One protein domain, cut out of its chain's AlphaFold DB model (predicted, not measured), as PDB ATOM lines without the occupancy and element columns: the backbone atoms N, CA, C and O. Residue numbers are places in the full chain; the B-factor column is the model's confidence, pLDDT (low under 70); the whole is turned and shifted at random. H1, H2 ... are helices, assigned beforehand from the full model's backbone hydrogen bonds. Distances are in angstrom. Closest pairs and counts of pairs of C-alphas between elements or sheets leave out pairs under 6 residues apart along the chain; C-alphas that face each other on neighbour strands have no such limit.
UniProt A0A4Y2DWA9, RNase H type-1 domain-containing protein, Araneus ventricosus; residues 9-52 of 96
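This is residues 9 to 52 of the 96 residues of the protein "RNase H type-1 domain-containing protein" of Araneus ventricosus (UniProt A0A4Y2DWA9). The model is an open U: two helices, H1 and H2, stand as two arms running opposite ways, and the long link of residues 24 to 35 spans the distance between them at one end. The space between the arms is empty, and residues 9 to 28 and residues 43 to 52 stand free. The printed part has 44 residues, with two named helices in the order H1, H2 and no named strand; its class is all helix. It is only just loose, close to extended, with a radius of gyration of the C-alphas of 13.7 A, and its outline is flat, spanning 29 by 29 by 12 A.

H1 is residues 11 to 23, 19.4 A from first to last C-alpha, beginning at C-alpha 11 at (19.914, -1.652, -7.746) and ending at C-alpha 23 at (34.587, -13.507, -3.309). Residues 24 to 35 hold no named element. H2, the longest helix, is residues 36 to 50, 21.1 A from first to last C-alpha, and ends at C-alpha 50 at (32.792, 19.788, -5.549).

H1 and H2 are apart, with no C-alpha of the one within 8 A of the other. From C-alpha 11 to C-alpha 23 of H1, x goes from 19.914 to 34.587, while from C-alpha 36 to C-alpha 50 of H2 it goes from 47.718 to 32.792. In H2 every O i to N i+4 pair is within hydrogen-bond range; in H1, 8 of 9 are.

The two C-alphas farthest apart, those of Asn 22 and Asp 52, are 35.7 A apart. The printed part has no cut. The link from H1 to H2, 12 residues, is long. The mean pLDDT of the printed part is 84.0, and no printed residue is under 70; H1 has a mean of 78 and H2 of 90.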
ATOM      1  N   LYS A   9      15.947  -1.066  -2.121       70.50
ATOM      2  CA  LYS A   9      15.390  -0.751  -3.457       70.50
ATOM      3  C   LYS A   9      16.427  -0.252  -4.473       70.50
ATOM      4  O   LYS A   9      16.107  -0.025  -5.638       70.50
ATOM      5  N   ARG A  10      17.663   0.005  -4.037       76.25
ATOM      6  CA  ARG A  10      18.726   0.591  -4.866       76.25
ATOM      7  C   ARG A  10      19.483  -0.518  -5.592       76.25
ATOM      8  O   ARG A  10      20.278  -1.219  -4.973       76.25
ATOM      9  N   GLN A  11      19.288  -0.616  -6.909       77.62
ATOM     10  CA  GLN A  11      19.914  -1.652  -7.746       77.62
ATOM     11  C   GLN A  11      21.442  -1.699  -7.602       77.62
ATOM     12  O   GLN A  11      22.001  -2.781  -7.490       77.62
ATOM     13  N   VAL A  12      22.108  -0.540  -7.507       80.25
ATOM     14  CA  VAL A  12      23.570  -0.453  -7.315       80.25
ATOM     15  C   VAL A  12      24.016  -1.144  -6.024       80.25
ATOM     16  O   VAL A  12      25.028  -1.843  -6.011       80.25
ATOM     17  N   ILE A  13      23.248  -0.998  -4.940       80.56
ATOM     18  CA  ILE A  13      23.582  -1.629  -3.659       80.56
ATOM     19  C   ILE A  13      23.384  -3.145  -3.758       80.56
ATOM     20  O   ILE A  13      24.239  -3.888  -3.291       80.56
ATOM     21  N   ASN A  14      22.312  -3.610  -4.403       79.94
ATOM     22  CA  ASN A  14      22.067  -5.046  -4.577       79.94
ATOM     23  C   ASN A  14      23.112  -5.697  -5.485       79.94
ATOM     24  O   ASN A  14      23.666  -6.725  -5.120       79.94
ATOM     25  N   ALA A  15      23.476  -5.055  -6.597       82.00
ATOM     26  CA  ALA A  15      24.573  -5.515  -7.443       82.00
ATOM     27  C   ALA A  15      25.889  -5.600  -6.654       82.00
ATOM     28  O   ALA A  15      26.636  -6.565  -6.789       82.00
ATOM     29  N   THR A  16      26.156  -4.628  -5.779       82.56
ATOM     30  CA  THR A  16      27.337  -4.667  -4.906       82.56
ATOM     31  C   THR A  16      27.262  -5.830  -3.911       82.56
ATOM     32  O   THR A  16      28.258  -6.522  -3.732       82.56
ATOM     33  N   LYS A  17      26.094  -6.097  -3.305       79.12
ATOM     34  CA  LYS A  17      25.891  -7.240  -2.393       79.12
ATOM     35  C   LYS A  17      26.201  -8.573  -3.072       79.12
ATOM     36  O   LYS A  17      26.966  -9.347  -2.510       79.12
ATOM     37  N   GLU A  18      25.665  -8.805  -4.269       80.31
ATOM     38  CA  GLU A  18      25.904 -10.041  -5.030       80.31
ATOM     39  C   GLU A  18      27.396 -10.243  -5.329       80.31
ATOM     40  O   GLU A  18      27.938 -11.326  -5.132       80.31
ATOM     41  N   ASN A  19      28.097  -9.181  -5.739       78.75
ATOM     42  CA  ASN A  19      29.535  -9.256  -6.007       78.75
ATOM     43  C   ASN A  19      30.360  -9.502  -4.737       78.75
ATOM     44  O   ASN A  19      31.322 -10.268  -4.766       78.75
ATOM     45  N   VAL A  20      29.980  -8.881  -3.615       80.19
ATOM     46  CA  VAL A  20      30.669  -9.073  -2.334       80.19
ATOM     47  C   VAL A  20      30.510 -10.507  -1.835       80.19
ATOM     48  O   VAL A  20      31.496 -11.122  -1.435       80.19
ATOM     49  N   ASN A  21      29.301 -11.065  -1.936       71.94
ATOM     50  CA  ASN A  21      28.992 -12.414  -1.462       71.94
ATOM     51  C   ASN A  21      29.759 -13.515  -2.218       71.94
ATOM     52  O   ASN A  21      29.927 -14.614  -1.696       71.94
ATOM     53  N   ASN A  22      30.239 -13.217  -3.428       70.31
ATOM     54  CA  ASN A  22      30.872 -14.199  -4.300       70.31
ATOM     55  C   ASN A  22      32.388 -14.359  -4.097       70.31
ATOM     56  O   ASN A  22      32.900 -15.399  -4.503       70.31
ATOM     57  N   SER A  23      33.118 -13.391  -3.512       74.62
ATOM     58  CA  SER A  23      34.587 -13.507  -3.309       74.62
ATOM     59  C   SER A  23      35.267 -12.317  -2.598       74.62
ATOM     60  O   SER A  23      36.488 -12.347  -2.426       74.62
ATOM     61  N   ILE A  24      34.569 -11.230  -2.251       81.62
ATOM     62  CA  ILE A  24      35.240  -9.986  -1.835       81.62
ATOM     63  C   ILE A  24      35.167  -9.827  -0.319       81.62
ATOM     64  O   ILE A  24      34.084  -9.739   0.256       81.62
ATOM     65  N   GLU A  25      36.324  -9.712   0.328       81.12
ATOM     66  CA  GLU A  25      36.400  -9.344   1.740       81.12
ATOM     67  C   GLU A  25      36.338  -7.821   1.915       81.12
ATOM     68  O   GLU A  25      37.046  -7.061   1.252       81.12
ATOM     69  N   LEU A  26      35.482  -7.367   2.833       81.81
ATOM     70  CA  LEU A  26      35.370  -5.961   3.212       81.81
ATOM     71  C   LEU A  26      36.083  -5.727   4.543       81.81
ATOM     72  O   LEU A  26      35.692  -6.277   5.573       81.81
ATOM     73  N   CYS A  27      37.080  -4.847   4.529       84.19
ATOM     74  CA  CYS A  27      37.855  -4.471   5.708       84.19
ATOM     75  C   CYS A  27      37.657  -2.990   6.041       84.19
ATOM     76  O   CYS A  27      37.604  -2.139   5.154       84.19
ATOM     77  N   TRP A  28      37.587  -2.670   7.335       86.62
ATOM     78  CA  TRP A  28      37.566  -1.286   7.802       86.62
ATOM     79  C   TRP A  28      38.988  -0.749   7.921       86.62
ATOM     80  O   TRP A  28      39.804  -1.290   8.668       86.62
ATOM     81  N   VAL A  29      39.266   0.348   7.223       86.94
ATOM     82  CA  VAL A  29      40.538   1.069   7.303       86.94
ATOM     83  C   VAL A  29      40.319   2.385   8.043       86.94
ATOM     84  O   VAL A  29      39.302   3.056   7.868       86.94
ATOM     85  N   ARG A  30      41.272   2.763   8.901       86.94
ATOM     86  CA  ARG A  30      41.246   4.055   9.594       86.94
ATOM     87  C   ARG A  30      41.515   5.193   8.606       86.94
ATOM     88  O   ARG A  30      42.463   5.129   7.827       86.94
ATOM     89  N   ALA A  31      40.716   6.252   8.685       86.00
ATOM     90  CA  ALA A  31      40.931   7.459   7.894       86.00
ATOM     91  C   ALA A  31      42.226   8.188   8.309       86.00
ATOM     92  O   ALA A  31      42.609   8.155   9.479       86.00
ATOM     93  N   HIS A  32      42.860   8.865   7.345       80.81
ATOM     94  CA  HIS A  32      44.008   9.765   7.552       80.81
ATOM     95  C   HIS A  32      45.215   9.123   8.261       80.81
ATOM     96  O   HIS A  32      45.809   9.711   9.161       80.81
ATOM     97  N   GLN A  33      45.556   7.890   7.879       83.25
ATOM     98  CA  GLN A  33      46.702   7.143   8.419       83.25
ATOM     99  C   GLN A  33      47.811   6.903   7.377       83.25
ATOM    100  O   GLN A  33      48.611   5.989   7.550       83.25
ATOM    101  N   GLY A  34      47.858   7.658   6.274       83.44
ATOM    102  CA  GLY A  34      48.899   7.495   5.251       83.44
ATOM    103  C   GLY A  34      48.667   6.329   4.286       83.44
ATOM    104  O   GLY A  34      49.578   5.957   3.549       83.44
ATOM    105  N   GLN A  35      47.487   5.691   4.288       87.44
ATOM    106  CA  GLN A  35      47.189   4.647   3.304       87.44
ATOM    107  C   GLN A  35      46.862   5.282   1.954       87.44
ATOM    108  O   GLN A  35      45.746   5.753   1.745       87.44
ATOM    109  N   PHE A  36      47.813   5.197   1.023       89.75
ATOM    110  CA  PHE A  36      47.718   5.798  -0.309       89.75
ATOM    111  C   PHE A  36      46.389   5.510  -1.026       89.75
ATOM    112  O   PHE A  36      45.750   6.424  -1.533       89.75
ATOM    113  N   GLY A  37      45.927   4.253  -1.034       88.94
ATOM    114  CA  GLY A  37      44.665   3.886  -1.687       88.94
ATOM    115  C   GLY A  37      43.430   4.518  -1.033       88.94
ATOM    116  O   GLY A  37      42.525   4.968  -1.733       88.94
ATOM    117  N   ASN A  38      43.408   4.600   0.300       91.12
ATOM    118  CA  ASN A  38      42.312   5.214   1.049       91.12
ATOM    119  C   ASN A  38      42.313   6.743   0.903       91.12
ATOM    120  O   ASN A  38      41.262   7.352   0.733       91.12
ATOM    121  N   GLU A  39      43.492   7.362   0.922       91.94
ATOM    122  CA  GLU A  39      43.654   8.806   0.723       91.94
ATOM    123  C   GLU A  39      43.282   9.217  -0.697       91.94
ATOM    124  O   GLU A  39      42.525  10.165  -0.882       91.94
ATOM    125  N   ARG A  40      43.704   8.440  -1.700       93.00
ATOM    126  CA  ARG A  40      43.308   8.681  -3.085       93.00
ATOM    127  C   ARG A  40      41.798   8.553  -3.283       93.00
ATOM    128  O   ARG A  40      41.211   9.336  -4.027       93.00
ATOM    129  N   ALA A  41      41.161   7.584  -2.628       91.38
ATOM    130  CA  ALA A  41      39.708   7.450  -2.655       91.38
ATOM    131  C   ALA A  41      39.003   8.653  -1.996       91.38
ATOM    132  O   ALA A  41      38.012   9.145  -2.537       91.38
ATOM    133  N   ASP A  42      39.528   9.163  -0.876       91.94
ATOM    134  CA  ASP A  42      39.013  10.358  -0.191       91.94
ATOM    135  C   ASP A  42      39.154  11.629  -1.051       91.94
ATOM    136  O   ASP A  42      38.207  12.408  -1.167       91.94
ATOM    137  N   GLU A  43      40.295  11.811  -1.723       92.56
ATOM    138  CA  GLU A  43      40.511  12.902  -2.685       92.56
ATOM    139  C   GLU A  43      39.474  12.884  -3.813       92.56
ATOM    140  O   GLU A  43      38.848  13.906  -4.099       92.56
ATOM    141  N   LEU A  44      39.250  11.717  -4.424       91.56
ATOM    142  CA  LEU A  44      38.272  11.562  -5.503       91.56
ATOM    143  C   LEU A  44      36.840  11.822  -5.016       91.56
ATOM    144  O   LEU A  44      36.051  12.449  -5.723       91.56
ATOM    145  N   ALA A  45      36.498  11.384  -3.802       89.94
ATOM    146  CA  ALA A  45      35.188  11.646  -3.210       89.94
ATOM    147  C   ALA A  45      34.963  13.148  -2.942       89.94
ATOM    148  O   ALA A  45      33.866  13.668  -3.178       89.94
ATOM    149  N   LYS A  46      36.003  13.862  -2.493       90.75
ATOM    150  CA  LYS A  46      35.979  15.322  -2.323       90.75
ATOM    151  C   LYS A  46      35.795  16.037  -3.654       90.75
ATOM    152  O   LYS A  46      34.940  16.915  -3.753       90.75
ATOM    153  N   GLU A  47      36.541  15.632  -4.679       90.75
ATOM    154  CA  GLU A  47      36.422  16.197  -6.022       90.75
ATOM    155  C   GLU A  47      35.010  15.993  -6.586       90.75
ATOM    156  O   GLU A  47      34.393  16.943  -7.060       90.75
ATOM    157  N   ALA A  48      34.451  14.786  -6.457       88.38
ATOM    158  CA  ALA A  48      33.092  14.487  -6.904       88.38
ATOM    159  C   ALA A  48      32.029  15.339  -6.187       88.38
ATOM    160  O   ALA A  48      31.043  15.732  -6.803       88.38
ATOM    161  N   THR A  49      32.237  15.664  -4.907       86.31
ATOM    162  CA  THR A  49      31.316  16.523  -4.141       86.31
ATOM    163  C   THR A  49      31.422  17.998  -4.546       86.31
ATOM    164  O   THR A  49      30.458  18.743  -4.388       86.31
ATOM    165  N   ALA A  50      32.574  18.426  -5.069       87.88
ATOM    166  CA  ALA A  50      32.792  19.788  -5.549       87.88
ATOM    167  C   ALA A  50      32.257  20.027  -6.974       87.88
ATOM    168  O   ALA A  50      32.144  21.177  -7.397       87.88
ATOM    169  N   ARG A  51      31.941  18.964  -7.724       86.44
ATOM    170  CA  ARG A  51      31.366  19.071  -9.072       86.44
ATOM    171  C   ARG A  51      29.905  19.517  -9.000       86.44
ATOM    172  O   ARG A  51      29.136  19.048  -8.169       86.44
ATOM    173  N   ASP A  52      29.518  20.392  -9.927       78.94
ATOM    174  CA  ASP A  52      28.150  20.928 -10.021       78.94
ATOM    175  C   ASP A  52      27.158  19.889 -10.589       78.94
ATOM    176  O   ASP A  52      25.964  19.873 -10.283       78.94
TER     177      ASP A  52